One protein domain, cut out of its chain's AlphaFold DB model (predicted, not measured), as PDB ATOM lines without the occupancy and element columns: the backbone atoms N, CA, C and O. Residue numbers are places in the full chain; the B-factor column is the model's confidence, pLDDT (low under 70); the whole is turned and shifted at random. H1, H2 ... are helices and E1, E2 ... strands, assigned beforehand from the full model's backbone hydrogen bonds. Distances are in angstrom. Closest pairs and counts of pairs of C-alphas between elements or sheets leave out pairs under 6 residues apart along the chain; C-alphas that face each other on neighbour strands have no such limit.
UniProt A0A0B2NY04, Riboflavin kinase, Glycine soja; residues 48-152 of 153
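Overview. This is residues 48 to 152 of the 153 residues of the protein "Riboflavin kinase" of Glycine soja (UniProt A0A0B2NY04). What shape is this? One antiparallel sheet of five strands folds back on itself like a half-open barrel, E1 and E5 facing E3 and E4 with E2 as the hinge. Short H2 lies by the open side between E1 and E4, and H1 sits off the sheet. What is it made of? The printed part has 105 residues with two named helices and five named strands, in chain order E1 H1 H2 E2 E3 E4 E5, mostly strand; the sheet's order is E1 E5 E2 E3 E4. It is compact, with a radius of gyration of the C-alphas of 13.0 A and spans of 34 by 32 by 25 A.

Along the chain. Where are the strands? E1, residues 48 to 57, spans 26.3 A from C-alpha 48 at (-32.671, 8.050, 3.449); E2 is residues 91 to 99, 23.3 A; E3 103 to 113, 29.2 A; E4 122 to 128, 19.3 A. E5, residues 140 to 151, spans 27.0 A, ends with C-alpha 151 at (-32.106, 22.068, 7.504) and bends by 81 degrees at residue 147. And the helices? H1 is residues 66 to 69, 5.3 A, and H2 82 to 87, 9.0 A.

Arrangement. Which atoms join the strands? N 145 and O 52 of E5 and E1 are 2.9 A apart, N 96 and O 144 of E2 and E5 2.9 A, N 93 and O 109 of hairpin E2 and E3 2.8 A, and N 125 and O 110 of hairpin E3 and E4 2.9 A, within hydrogen-bond range. What patterns arise? E2 E3 E4 form a meander, each strand the antiparallel neighbour of the one before, and with E5 beside E2 a Greek key. E1, H1 H2, E2 form a split strand-helix-strand unit, two strands running the same way with E5 between them, and a right-handed crossover. Where are the helices? H2 is on the sheet at a height of 7.4 A, over none of its strands; the closest C-alphas of H2 and E4, Leu 85 and Lys 122, are 7.0 A apart. H1 is not on the sheet. Every O i to N i+4 pair in H2 is within hydrogen-bond range; H1 is too short for one.

Size, cuts and confidence. How large is it? The two C-alphas farthest apart, Ala 101 and Asn 118, are 36.3 A apart. Is it unbroken and sure? The printed part has no cut; the links H1 to H2 and E4 to E5 are long, and pLDDT is under 70 at residues 62 to 71 and 115 to 120.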
ATOM      1  N   PRO A  48     -32.080   9.173   2.731       97.12
ATOM      2  CA  PRO A  48     -32.671   8.050   3.449       97.12
ATOM      3  C   PRO A  48     -31.991   7.848   4.808       97.12
ATOM      4  O   PRO A  48     -30.775   7.974   4.927       97.12
ATOM      5  N   LEU A  49     -32.777   7.528   5.832       95.94
ATOM      6  CA  LEU A  49     -32.299   7.273   7.190       95.94
ATOM      7  C   LEU A  49     -32.762   5.897   7.668       95.94
ATOM      8  O   LEU A  49     -33.790   5.385   7.214       95.94
ATOM      9  N   ASP A  50     -32.057   5.350   8.659       96.44
ATOM     10  CA  ASP A  50     -32.609   4.263   9.460       96.44
ATOM     11  C   ASP A  50     -33.909   4.734  10.138       96.44
ATOM     12  O   ASP A  50     -33.943   5.836  10.703       96.44
ATOM     13  N   PRO A  51     -34.997   3.940  10.081       97.56
ATOM     14  CA  PRO A  51     -36.277   4.393  10.589       97.56
ATOM     15  C   PRO A  51     -36.266   4.666  12.090       97.56
ATOM     16  O   PRO A  51     -35.841   3.826  12.885       97.56
ATOM     17  N   TRP A  52     -36.849   5.795  12.479       97.38
ATOM     18  CA  TRP A  52     -37.095   6.143  13.876       97.38
ATOM     19  C   TRP A  52     -38.552   6.550  14.094       97.38
ATOM     20  O   TRP A  52     -39.287   6.860  13.152       97.38
ATOM     21  N   TYR A  53     -38.998   6.467  15.347       97.19
ATOM     22  CA  TYR A  53     -40.419   6.402  15.674       97.19
ATOM     23  C   TYR A  53     -40.801   7.405  16.752       97.19
ATOM     24  O   TYR A  53     -40.108   7.547  17.759       97.19
ATOM     25  N   ILE A  54     -41.956   8.039  16.569       96.88
ATOM     26  CA  ILE A  54     -42.583   8.891  17.581       96.88
ATOM     27  C   ILE A  54     -44.054   8.514  17.678       96.88
ATOM     28  O   ILE A  54     -44.739   8.371  16.671       96.88
ATOM     29  N   VAL A  55     -44.558   8.382  18.897       96.50
ATOM     30  CA  VAL A  55     -45.975   8.159  19.183       96.50
ATOM     31  C   VAL A  55     -46.440   9.139  20.248       96.50
ATOM     32  O   VAL A  55     -45.793   9.288  21.287       96.50
ATOM     33  N   GLY A  56     -47.578   9.785  20.021       94.69
ATOM     34  CA  GLY A  56     -48.182  10.643  21.030       94.69
ATOM     35  C   GLY A  56     -49.520  11.231  20.603       94.69
ATOM     36  O   GLY A  56     -49.881  11.167  19.429       94.69
ATOM     37  N   PRO A  57     -50.272  11.809  21.552       94.38
ATOM     38  CA  PRO A  57     -51.500  12.515  21.233       94.38
ATOM     39  C   PRO A  57     -51.193  13.810  20.477       94.38
ATOM     40  O   PRO A  57     -50.256  14.532  20.829       94.38
ATOM     41  N   VAL A  58     -52.022  14.146  19.488       93.31
ATOM     42  CA  VAL A  58     -51.951  15.442  18.800       93.31
ATOM     43  C   VAL A  58     -52.353  16.558  19.761       93.31
ATOM     44  O   VAL A  58     -53.458  16.561  20.308       93.31
ATOM     45  N   VAL A  59     -51.466  17.531  19.962       90.94
ATOM     46  CA  VAL A  59     -51.672  18.670  20.865       90.94
ATOM     47  C   VAL A  59     -51.811  19.978  20.091       90.94
ATOM     48  O   VAL A  59     -51.433  20.088  18.927       90.94
ATOM     49  N   LYS A  60     -52.367  21.002  20.742       86.19
ATOM     50  CA  LYS A  60     -52.385  22.359  20.183       86.19
ATOM     51  C   LYS A  60     -50.973  22.947  20.227       86.19
ATOM     52  O   LYS A  60     -50.312  22.870  21.259       86.19
ATOM     53  N   GLY A  61     -50.535  23.529  19.113       77.88
ATOM     54  CA  GLY A  61     -49.253  24.229  19.017       77.88
ATOM     55  C   GLY A  61     -49.272  25.629  19.636       77.88
ATOM     56  O   GLY A  61     -50.279  26.089  20.182       77.88
ATOM     57  N   PHE A  62     -48.149  26.336  19.509       66.62
ATOM     58  CA  PHE A  62     -47.966  27.685  20.043       66.62
ATOM     59  C   PHE A  62     -48.304  28.752  18.991       66.62
ATOM     60  O   PHE A  62     -47.472  29.114  18.167       66.62
ATOM     61  N   GLY A  63     -49.528  29.281  19.027       56.91
ATOM     62  CA  GLY A  63     -49.832  30.648  18.569       56.91
ATOM     63  C   GLY A  63     -49.617  31.015  17.091       56.91
ATOM     64  O   GLY A  63     -49.755  32.189  16.758       56.91
ATOM     65  N   ARG A  64     -49.323  30.074  16.189       57.75
ATOM     66  CA  ARG A  64     -49.411  30.285  14.736       57.75
ATOM     67  C   ARG A  64     -50.526  29.419  14.192       57.75
ATOM     68  O   ARG A  64     -50.429  28.197  14.213       57.75
ATOM     69  N   ASP A  65     -51.586  30.063  13.726       56.62
ATOM     70  CA  ASP A  65     -52.716  29.374  13.122       56.62
ATOM     71  C   ASP A  65     -52.296  28.917  11.716       56.62
ATOM     72  O   ASP A  65     -52.535  29.586  10.714       56.62
ATOM     73  N   SER A  66     -51.556  27.808  11.639       60.50
ATOM     74  CA  SER A  66     -51.025  27.233  10.393       60.50
ATOM     75  C   SER A  66     -52.128  26.864   9.391       60.50
ATOM     76  O   SER A  66     -51.886  26.793   8.185       60.50
ATOM     77  N   LYS A  67     -53.376  26.782   9.868       57.78
ATOM     78  CA  LYS A  67     -54.594  26.747   9.051       57.78
ATOM     79  C   LYS A  67     -54.740  27.949   8.118       57.78
ATOM     80  O   LYS A  67     -55.246  27.785   7.016       57.78
ATOM     81  N   VAL A  68     -54.251  29.129   8.504       56.06
ATOM     82  CA  VAL A  68     -54.264  30.338   7.655       56.06
ATOM     83  C   VAL A  68     -53.377  30.162   6.418       56.06
ATOM     84  O   VAL A  68     -53.641  30.762   5.382       56.06
ATOM     85  N   LEU A  69     -52.360  29.298   6.499       57.44
ATOM     86  CA  LEU A  69     -51.493  28.938   5.374       57.44
ATOM     87  C   LEU A  69     -51.984  27.693   4.613       57.44
ATOM     88  O   LEU A  69     -51.327  27.277   3.664       57.44
ATOM     89  N   GLY A  70     -53.111  27.091   5.017       60.47
ATOM     90  CA  GLY A  70     -53.627  25.846   4.435       60.47
ATOM     91  C   GLY A  70     -52.832  24.591   4.818       60.47
ATOM     92  O   GLY A  70     -52.998  23.555   4.186       60.47
ATOM     93  N   ILE A  71     -51.969  24.670   5.840       63.66
ATOM     94  CA  ILE A  71     -51.074  23.582   6.257       63.66
ATOM     95  C   ILE A  71     -51.418  23.205   7.706       63.66
ATOM     96  O   ILE A  71     -50.868  23.793   8.638       63.66
ATOM     97  N   PRO A  72     -52.361  22.277   7.947       75.44
ATOM     98  CA  PRO A  72     -52.706  21.857   9.302       75.44
ATOM     99  C   PRO A  72     -51.546  21.063   9.927       75.44
ATOM    100  O   PRO A  72     -51.213  19.966   9.478       75.44
ATOM    101  N   ILE A  73     -50.926  21.620  10.973       80.69
ATOM    102  CA  ILE A  73     -49.772  21.019  11.666       80.69
ATOM    103  C   ILE A  73     -50.246  20.294  12.930       80.69
ATOM    104  O   ILE A  73     -50.796  20.914  13.845       80.69
ATOM    105  N   ALA A  74     -49.984  18.990  13.010       87.50
ATOM    106  CA  ALA A  74     -50.386  18.123  14.116       87.50
ATOM    107  C   ALA A  74     -49.276  18.010  15.176       87.50
ATOM    108  O   ALA A  74     -48.593  16.996  15.270       87.50
ATOM    109  N   ASN A  75     -49.082  19.066  15.969       91.56
ATOM    110  CA  ASN A  75     -48.015  19.133  16.974       91.56
ATOM    111  C   ASN A  75     -48.026  17.918  17.921       91.56
ATOM    112  O   ASN A  75     -49.088  17.493  18.380       91.56
ATOM    113  N   LEU A  76     -46.840  17.417  18.274       91.38
ATOM    114  CA  LEU A  76     -46.658  16.385  19.298       91.38
ATOM    115  C   LEU A  76     -45.879  16.924  20.499       91.38
ATOM    116  O   LEU A  76     -45.040  17.816  20.380       91.38
ATOM    117  N   SER A  77     -46.149  16.355  21.677       88.38
ATOM    118  CA  SER A  77     -45.331  16.617  22.862       88.38
ATOM    119  C   SER A  77     -43.960  15.959  22.722       88.38
ATOM    120  O   SER A  77     -43.848  14.805  22.322       88.38
ATOM    121  N   THR A  78     -42.919  16.675  23.132       87.06
ATOM    122  CA  THR A  78     -41.537  16.177  23.194       87.06
ATOM    123  C   THR A  78     -41.246  15.367  24.454       87.06
ATOM    124  O   THR A  78     -40.166  14.787  24.593       87.06
ATOM    125  N   LYS A  79     -42.201  15.295  25.390       86.50
ATOM    126  CA  LYS A  79     -42.046  14.567  26.649       86.50
ATOM    127  C   LYS A  79     -41.771  13.087  26.369       86.50
ATOM    128  O   LYS A  79     -42.610  12.398  25.802       86.50
ATOM    129  N   GLY A  80     -40.612  12.606  26.815       88.12
ATOM    130  CA  GLY A  80     -40.168  11.222  26.601       88.12
ATOM    131  C   GLY A  80     -39.374  10.990  25.312       88.12
ATOM    132  O   GLY A  80     -38.849   9.900  25.138       88.12
ATOM    133  N   TYR A  81     -39.223  12.007  24.456       91.62
ATOM    134  CA  TYR A  81     -38.441  11.934  23.216       91.62
ATOM    135  C   TYR A  81     -37.214  12.853  23.215       91.62
ATOM    136  O   TYR A  81     -36.574  12.996  22.183       91.62
ATOM    137  N   SER A  82     -36.865  13.484  24.343       87.94
ATOM    138  CA  SER A  82     -35.736  14.430  24.422       87.94
ATOM    139  C   SER A  82     -34.420  13.822  23.932       87.94
ATOM    140  O   SER A  82     -33.740  14.437  23.115       87.94
ATOM    141  N   ASP A  83     -34.086  12.615  24.395       90.19
ATOM    142  CA  ASP A  83     -32.832  11.949  24.030       90.19
ATOM    143  C   ASP A  83     -32.824  11.594  22.539       90.19
ATOM    144  O   ASP A  83     -31.914  11.995  21.820       90.19
ATOM    145  N   LEU A  84     -33.908  10.990  22.039       92.38
ATOM    146  CA  LEU A  84     -34.084  10.687  20.615       92.38
ATOM    147  C   LEU A  84     -33.974  11.943  19.736       92.38
ATOM    148  O   LEU A  84     -33.255  11.975  18.744       92.38
ATOM    149  N   LEU A  85     -34.665  13.020  20.111       91.12
ATOM    150  CA  LEU A  85     -34.617  14.280  19.375       91.12
ATOM    151  C   LEU A  85     -33.230  14.919  19.426       91.12
ATOM    152  O   LEU A  85     -32.898  15.687  18.530       91.12
ATOM    153  N   SER A  86     -32.418  14.655  20.452       88.50
ATOM    154  CA  SER A  86     -31.054  15.184  20.538       88.50
ATOM    155  C   SER A  86     -30.127  14.574  19.479       88.50
ATOM    156  O   SER A  86     -29.262  15.285  18.967       88.50
ATOM    157  N   GLU A  87     -30.380  13.327  19.073       90.12
ATOM    158  CA  GLU A  87     -29.604  12.589  18.067       90.12
ATOM    159  C   GLU A  87     -29.909  13.039  16.629       90.12
ATOM    160  O   GLU A  87     -29.065  12.923  15.741       90.12
ATOM    161  N   HIS A  88     -31.096  13.604  16.389       92.38
ATOM    162  CA  HIS A  88     -31.528  14.036  15.060       92.38
ATOM    163  C   HIS A  88     -31.433  15.557  14.902       92.38
ATOM    164  O   HIS A  88     -32.017  16.286  15.705       92.38
ATOM    165  N   PRO A  89     -30.742  16.101  13.885       92.44
ATOM    166  CA  PRO A  89     -30.615  17.548  13.712       92.44
ATOM    167  C   PRO A  89     -31.968  18.244  13.517       92.44
ATOM    168  O   PRO A  89     -32.943  17.641  13.068       92.44
ATOM    169  N   ALA A  90     -32.036  19.535  13.839       92.19
ATOM    170  CA  ALA A  90     -33.201  20.323  13.453       92.19
ATOM    171  C   ALA A  90     -33.288  20.420  11.922       92.19
ATOM    172  O   ALA A  90     -32.272  20.549  11.235       92.19
ATOM    173  N   GLY A  91     -34.500  20.333  11.389       94.38
ATOM    174  CA  GLY A  91     -34.749  20.348   9.957       94.38
ATOM    175  C   GLY A  91     -36.060  19.688   9.566       94.38
ATOM    176  O   GLY A  91     -36.932  19.430  10.396       94.38
ATOM    177  N   VAL A  92     -36.193  19.441   8.268       96.69
ATOM    178  CA  VAL A  92     -37.385  18.864   7.655       96.69
ATOM    179  C   VAL A  92     -37.121  17.407   7.309       96.69
ATOM    180  O   VAL A  92     -36.152  17.082   6.626       96.69
ATOM    181  N   TYR A  93     -38.028  16.551   7.748       98.06
ATOM    182  CA  TYR A  93     -38.012  15.106   7.575       98.06
ATOM    183  C   TYR A  93     -39.245  14.644   6.803       98.06
ATOM    184  O   TYR A  93     -40.209  15.397   6.644       98.06
ATOM    185  N   PHE A  94     -39.239  13.390   6.358       98.19
ATOM    186  CA  PHE A  94     -40.407  12.749   5.764       98.19
ATOM    187  C   PHE A  94     -40.582  11.305   6.226       98.19
ATOM    188  O   PHE A  94     -39.659  10.650   6.722       98.19
ATOM    189  N   GLY A  95     -41.797  10.807   6.027       98.44
ATOM    190  CA  GLY A  95     -42.131   9.413   6.244       98.44
ATOM    191  C   GLY A  95     -43.630   9.178   6.284       98.44
ATOM    192  O   GLY A  95     -44.372   9.696   5.446       98.44
ATOM    193  N   TRP A  96     -44.068   8.376   7.250       98.62
ATOM    194  CA  TRP A  96     -45.448   7.918   7.368       98.62
ATOM    195  C   TRP A  96     -46.060   8.287   8.712       98.62
ATOM    196  O   TRP A  96     -45.399   8.263   9.746       98.62
ATOM    197  N   ALA A  97     -47.344   8.611   8.681       98.25
ATOM    198  CA  ALA A  97     -48.139   9.012   9.825       98.25
ATOM    199  C   ALA A  97     -49.395   8.140   9.897       98.25
ATOM    200  O   ALA A  97     -50.193   8.118   8.963       98.25
ATOM    201  N   GLY A  98     -49.561   7.408  10.992       97.94
ATOM    202  CA  GLY A  98     -50.708   6.555  11.263       97.94
ATOM    203  C   GLY A  98     -51.629   7.165  12.313       97.94
ATOM    204  O   GLY A  98     -51.173   7.546  13.390       97.94
ATOM    205  N   LEU A  99     -52.922   7.196  12.009       95.88
ATOM    206  CA  LEU A  99     -54.008   7.507  12.935       95.88
ATOM    207  C   LEU A  99     -54.928   6.289  12.992       95.88
ATOM    208  O   LEU A  99     -55.470   5.877  11.965       95.88
ATOM    209  N   SER A 100     -55.118   5.709  14.178       89.25
ATOM    210  CA  SER A 100     -55.799   4.412  14.343       89.25
ATOM    211  C   SER A 100     -57.184   4.348  13.689       89.25
ATOM    212  O   SER A 100     -57.551   3.314  13.139       89.25
ATOM    213  N   ALA A 101     -57.944   5.447  13.719       90.12
ATOM    214  CA  ALA A 101     -59.290   5.517  13.147       90.12
ATOM    215  C   ALA A 101     -59.333   5.991  11.681       90.12
ATOM    216  O   ALA A 101     -60.376   5.878  11.042       90.12
ATOM    217  N   ARG A 102     -58.233   6.542  11.148       94.19
ATOM    218  CA  ARG A 102     -58.226   7.272   9.863       94.19
ATOM    219  C   ARG A 102     -57.310   6.653   8.805       94.19
ATOM    220  O   ARG A 102     -57.516   6.897   7.623       94.19
ATOM    221  N   GLY A 103     -56.341   5.830   9.208       96.31
ATOM    222  CA  GLY A 103     -55.421   5.134   8.308       96.31
ATOM    223  C   GLY A 103     -53.992   5.673   8.362       96.31
ATOM    224  O   GLY A 103     -53.571   6.267   9.355       96.31
ATOM    225  N   VAL A 104     -53.232   5.411   7.296       98.00
ATOM    226  CA  VAL A 104     -51.812   5.770   7.172       98.00
ATOM    227  C   VAL A 104     -51.625   6.737   6.010       98.00
ATOM    228  O   VAL A 104     -52.107   6.495   4.905       98.00
ATOM    229  N   PHE A 105     -50.884   7.812   6.256       98.00
ATOM    230  CA  PHE A 105     -50.671   8.914   5.328       98.00
ATOM    231  C   PHE A 105     -49.182   9.194   5.162       98.00
ATOM    232  O   PHE A 105     -48.392   8.990   6.086       98.00
ATOM    233  N   LYS A 106     -48.794   9.700   3.990       98.31
ATOM    234  CA  LYS A 106     -47.475  10.319   3.828       98.31
ATOM    235  C   LYS A 106     -47.413  11.584   4.677       98.31
ATOM    236  O   LYS A 106     -48.421  12.270   4.846       98.31
ATOM    237  N   MET A 107     -46.237  11.897   5.196       97.38
ATOM    238  CA  MET A 107     -46.028  13.043   6.068       97.38
ATOM    239  C   MET A 107     -44.695  13.716   5.752       97.38
ATOM    240  O   MET A 107     -43.723  13.058   5.373       97.38
ATOM    241  N   VAL A 108     -44.667  15.033   5.942       97.25
ATOM    242  CA  VAL A 108     -43.437  15.793   6.176       97.25
ATOM    243  C   VAL A 108     -43.461  16.311   7.605       97.25
ATOM    244  O   VAL A 108     -44.526  16.616   8.132       97.25
ATOM    245  N   MET A 109     -42.311  16.401   8.255       96.38
ATOM    246  CA  MET A 109     -42.231  16.790   9.658       96.38
ATOM    247  C   MET A 109     -41.121  17.799   9.870       96.38
ATOM    248  O   MET A 109     -39.978  17.557   9.494       96.38
ATOM    249  N   SER A 110     -41.463  18.916  10.500       94.81
ATOM    250  CA  SER A 110     -40.473  19.854  11.010       94.81
ATOM    251  C   SER A 110     -40.046  19.430  12.414       94.81
ATOM    252  O   SER A 110     -40.884  19.197  13.290       94.81
ATOM    253  N   VAL A 111     -38.734  19.326  12.615       93.75
ATOM    254  CA  VAL A 111     -38.099  19.281  13.932       93.75
ATOM    255  C   VAL A 111     -37.373  20.606  14.109       93.75
ATOM    256  O   VAL A 111     -36.313  20.806  13.523       93.75
ATOM    257  N   GLY A 112     -37.958  21.526  14.870       89.12
ATOM    258  CA  GLY A 112     -37.416  22.873  15.078       89.12
ATOM    259  C   GLY A 112     -36.964  23.098  16.512       89.12
ATOM    260  O   GLY A 112     -37.039  22.193  17.337       89.12
ATOM    261  N   TRP A 113     -36.525  24.312  16.834       84.62
ATOM    262  CA  TRP A 113     -36.243  24.733  18.213       84.62
ATOM    263  C   TRP A 113     -37.314  25.683  18.724       84.62
ATOM    264  O   TRP A 113     -37.673  26.632  18.032       84.62
ATOM    265  N   ASN A 114     -37.796  25.470  19.951       74.19
ATOM    266  CA  ASN A 114     -38.836  26.321  20.517       74.19
ATOM    267  C   ASN A 114     -38.258  27.642  21.084       74.19
ATOM    268  O   ASN A 114     -37.607  27.614  22.141       74.19
ATOM    269  N   PRO A 115     -38.555  28.820  20.485       67.69
ATOM    270  CA  PRO A 115     -38.030  30.103  20.961       67.69
ATOM    271  C   PRO A 115     -38.550  30.486  22.350       67.69
ATOM    272  O   PRO A 115     -37.857  31.169  23.102       67.69
ATOM    273  N   TYR A 116     -39.749  30.021  22.718       59.91
ATOM    274  CA  TYR A 116     -40.385  30.335  24.000       59.91
ATOM    275  C   TYR A 116     -39.737  29.610  25.186       59.91
ATOM    276  O   TYR A 116     -39.854  30.071  26.318       59.91
ATOM    277  N   PHE A 117     -39.005  28.520  24.935       59.16
ATOM    278  CA  PHE A 117     -38.262  27.764  25.951       59.16
ATOM    279  C   PHE A 117     -36.748  27.964  25.813       59.16
ATOM    280  O   PHE A 117     -35.958  27.046  26.040       59.16
ATOM    281  N   ASN A 118     -36.331  29.174  25.417       63.28
ATOM    282  CA  ASN A 118     -34.926  29.556  25.258       63.28
ATOM    283  C   ASN A 118     -34.137  28.590  24.347       63.28
ATOM    284  O   ASN A 118     -32.959  28.335  24.596       63.28
ATOM    285  N   ASN A 119     -34.806  28.014  23.337       66.31
ATOM    286  CA  ASN A 119     -34.262  27.007  22.423       66.31
ATOM    287  C   ASN A 119     -33.607  25.809  23.137       66.31
ATOM    288  O   ASN A 119     -32.613  25.278  22.655       66.31
ATOM    289  N   LYS A 120     -34.118  25.399  24.304       68.75
ATOM    290  CA  LYS A 120     -33.617  24.209  25.013       68.75
ATOM    291  C   LYS A 120     -34.270  22.913  24.547       68.75
ATOM    292  O   LYS A 120     -33.676  21.853  24.687       68.75
ATOM    293  N   GLU A 121     -35.477  23.008  24.005       78.44
ATOM    294  CA  GLU A 121     -36.264  21.860  23.572       78.44
ATOM    295  C   GLU A 121     -36.624  22.002  22.097       78.44
ATOM    296  O   GLU A 121     -36.978  23.093  21.624       78.44
ATOM    297  N   LYS A 122     -36.526  20.883  21.377       88.44
ATOM    298  CA  LYS A 122     -36.996  20.794  19.999       88.44
ATOM    299  C   LYS A 122     -38.526  20.751  19.949       88.44
ATOM    300  O   LYS A 122     -39.167  20.450  20.951       88.44
ATOM    301  N   THR A 123     -39.116  21.059  18.802       91.00
ATOM    302  CA  THR A 123     -40.542  20.858  18.507       91.00
ATOM    303  C   THR A 123     -40.717  19.695  17.536       91.00
ATOM    304  O   THR A 123     -39.782  19.332  16.826       91.00
ATOM    305  N   ILE A 124     -41.905  19.087  17.526       94.19
ATOM    306  CA  ILE A 124     -42.283  18.029  16.582       94.19
ATOM    307  C   ILE A 124     -43.564  18.476  15.879       94.19
ATOM    308  O   ILE A 124     -44.637  18.518  16.485       94.19
ATOM    309  N   GLU A 125     -43.440  18.817  14.600       94.19
ATOM    310  CA  GLU A 125     -44.484  19.467  13.808       94.19
ATOM    311  C   GLU A 125     -44.728  18.698  12.496       94.19
ATOM    312  O   GLU A 125     -44.261  19.108  11.428       94.19
ATOM    313  N   PRO A 126     -45.422  17.546  12.545       95.31
ATOM    314  CA  PRO A 126     -45.804  16.800  11.359       95.31
ATOM    315  C   PRO A 126     -46.967  17.475  10.627       95.31
ATOM    316  O   PRO A 126     -47.952  17.921  11.222       95.31
ATOM    317  N   TRP A 127     -46.874  17.465   9.307       94.75
ATOM    318  CA  TRP A 127     -47.954  17.731   8.378       94.75
ATOM    319  C   TRP A 127     -48.253  16.450   7.598       94.75
ATOM    320  O   TRP A 127     -47.408  15.918   6.873       94.75
ATOM    321  N   LEU A 128     -49.463  15.934   7.790       95.44
ATOM    322  CA  LEU A 128     -49.977  14.791   7.047       95.44
ATOM    323  C   LEU A 128     -50.433  15.292   5.675       95.44
ATOM    324  O   LEU A 128     -51.219  16.232   5.593       95.44
ATOM    325  N   LEU A 129     -49.956  14.654   4.605       94.81
ATOM    326  CA  LEU A 129     -50.271  15.005   3.217       94.81
ATOM    327  C   LEU A 129     -51.661  14.473   2.833       94.81
ATOM    328  O   LEU A 129     -51.799  13.586   1.990       94.81
ATOM    329  N   HIS A 130     -52.677  14.973   3.531       93.19
ATOM    330  CA  HIS A 130     -54.073  14.599   3.379       93.19
ATOM    331  C   HIS A 130     -54.999  15.725   3.853       93.19
ATOM    332  O   HIS A 130     -54.735  16.371   4.867       93.19
ATOM    333  N   ASP A 131     -56.112  15.904   3.143       90.50
ATOM    334  CA  ASP A 131     -57.147  16.872   3.490       90.50
ATOM    335  C   ASP A 131     -58.156  16.243   4.455       90.50
ATOM    336  O   ASP A 131     -58.987  15.417   4.072       90.50
ATOM    337  N   PHE A 132     -58.089  16.636   5.726       89.50
ATOM    338  CA  PHE A 132     -59.056  16.217   6.739       89.50
ATOM    339  C   PHE A 132     -60.234  17.194   6.810       89.50
ATOM    340  O   PHE A 132     -60.050  18.409   6.818       89.50
ATOM    341  N   ASN A 133     -61.448  16.657   6.939       88.12
ATOM    342  CA  ASN A 133     -62.666  17.461   7.105       88.12
ATOM    343  C   ASN A 133     -62.845  18.011   8.533       88.12
ATOM    344  O   ASN A 133     -63.715  18.847   8.769       88.12
ATOM    345  N   GLU A 134     -62.062  17.519   9.491       88.56
ATOM    346  CA  GLU A 134     -62.162  17.855  10.909       88.56
ATOM    347  C   GLU A 134     -60.790  17.770  11.590       88.56
ATOM    348  O   GLU A 134     -59.885  17.073  11.124       88.56
ATOM    349  N   ASP A 135     -60.652  18.474  12.714       89.69
ATOM    350  CA  ASP A 135     -59.472  18.362  13.567       89.69
ATOM    351  C   ASP A 135     -59.469  17.028  14.326       89.69
ATOM    352  O   ASP A 135     -60.514  16.522  14.726       89.69
ATOM    353  N   PHE A 136     -58.274  16.519  14.618       91.94
ATOM    354  CA  PHE A 136     -58.052  15.256  15.333       91.94
ATOM    355  C   PHE A 136     -57.172  15.449  16.582       91.94
ATOM    356  O   PHE A 136     -56.324  14.624  16.919       91.94
ATOM    357  N   TYR A 137     -57.351  16.574  17.288       92.00
ATOM    358  CA  TYR A 137     -56.670  16.817  18.565       92.00
ATOM    359  C   TYR A 137     -56.989  15.717  19.584       92.00
ATOM    360  O   TYR A 137     -58.139  15.319  19.748       92.00
ATOM    361  N   GLY A 138     -55.969  15.269  20.310       91.62
ATOM    362  CA  GLY A 138     -56.070  14.193  21.290       91.62
ATOM    363  C   GLY A 138     -56.005  12.785  20.694       91.62
ATOM    364  O   GLY A 138     -55.755  11.850  21.452       91.62
ATOM    365  N   GLU A 139     -56.161  12.615  19.376       94.44
ATOM    366  CA  GLU A 139     -55.924  11.317  18.736       94.44
ATOM    367  C   GLU A 139     -54.442  10.938  18.816       94.44
ATOM    368  O   GLU A 139     -53.557  11.789  18.712       94.44
ATOM    369  N   GLU A 140     -54.173   9.646  19.004       96.00
ATOM    370  CA  GLU A 140     -52.815   9.110  19.002       96.00
ATOM    371  C   GLU A 140     -52.281   9.045  17.568       96.00
ATOM    372  O   GLU A 140     -52.786   8.294  16.731       96.00
ATOM    373  N   LEU A 141     -51.229   9.816  17.311       96.88
ATOM    374  CA  LEU A 141     -50.508   9.854  16.052       96.88
ATOM    375  C   LEU A 141     -49.219   9.039  16.178       96.88
ATOM    376  O   LEU A 141     -48.440   9.218  17.118       96.88
ATOM    377  N   ARG A 142     -48.992   8.145  15.214       97.94
ATOM    378  CA  ARG A 142     -47.808   7.281  15.125       97.94
ATOM    379  C   ARG A 142     -46.985   7.680  13.912       97.94
ATOM    380  O   ARG A 142     -47.470   7.585  12.792       97.94
ATOM    381  N   LEU A 143     -45.754   8.115  14.123       98.31
ATOM    382  CA  LEU A 143     -44.845   8.561  13.078       98.31
ATOM    383  C   LEU A 143     -43.747   7.527  12.851       98.31
ATOM    384  O   LEU A 143     -43.155   7.022  13.805       98.31
ATOM    385  N   VAL A 144     -43.462   7.261  11.580       98.44
ATOM    386  CA  VAL A 144     -42.284   6.531  11.112       98.44
ATOM    387  C   VAL A 144     -41.505   7.488  10.229       98.44
ATOM    388  O   VAL A 144     -41.970   7.838   9.143       98.44
ATOM    389  N   ILE A 145     -40.352   7.939  10.699       98.50
ATOM    390  CA  ILE A 145     -39.485   8.854   9.968       98.50
ATOM    391  C   ILE A 145     -38.451   8.018   9.229       98.50
ATOM    392  O   ILE A 145     -37.823   7.160   9.838       98.50
ATOM    393  N   VAL A 146     -38.289   8.251   7.926       98.31
ATOM    394  CA  VAL A 146     -37.446   7.409   7.050       98.31
ATOM    395  C   VAL A 146     -36.443   8.207   6.224       98.31
ATOM    396  O   VAL A 146     -35.663   7.629   5.474       98.31
ATOM    397  N   GLY A 147     -36.454   9.534   6.335       97.88
ATOM    398  CA  GLY A 147     -35.480  10.350   5.638       97.88
ATOM    399  C   GLY A 147     -35.519  11.826   6.004       97.88
ATOM    400  O   GLY A 147     -36.468  12.330   6.610       97.88
ATOM    401  N   TYR A 148     -34.447  12.502   5.617       97.56
ATOM    402  CA  TYR A 148     -34.189  13.918   5.822       97.56
ATOM    403  C   TYR A 148     -34.244  14.669   4.488       97.56
ATOM    404  O   TYR A 148     -33.805  14.159   3.460       97.56
ATOM    405  N   ILE A 149     -34.797  15.881   4.496       96.50
ATOM    406  CA  ILE A 149     -34.936  16.728   3.306       96.50
ATOM    407  C   ILE A 149     -33.913  17.862   3.345       96.50
ATOM    408  O   ILE A 149     -33.156  18.047   2.396       96.50
ATOM    409  N   ARG A 150     -33.924  18.671   4.410       94.56
ATOM    410  CA  ARG A 150     -33.142  19.916   4.485       94.56
ATOM    411  C   ARG A 150     -33.086  20.482   5.909       94.56
ATOM    412  O   ARG A 150     -33.952  20.131   6.715       94.56
ATOM    413  N   PRO A 151     -32.162  21.413   6.202       92.00
ATOM    414  CA  PRO A 151     -32.106  22.068   7.504       92.00
ATOM    415  C   PRO A 151     -33.256  23.057   7.710       92.00
ATOM    416  O   PRO A 151     -33.964  23.435   6.770       92.00
ATOM    417  N   GLU A 152     -33.440  23.471   8.964       84.19
ATOM    418  CA  GLU A 152     -34.307  24.599   9.320       84.19
ATOM    419  C   GLU A 152     -33.758  25.890   8.678       84.19
ATOM    420  O   GLU A 152     -32.540  26.070   8.590       84.19
TER     421      GLU A 152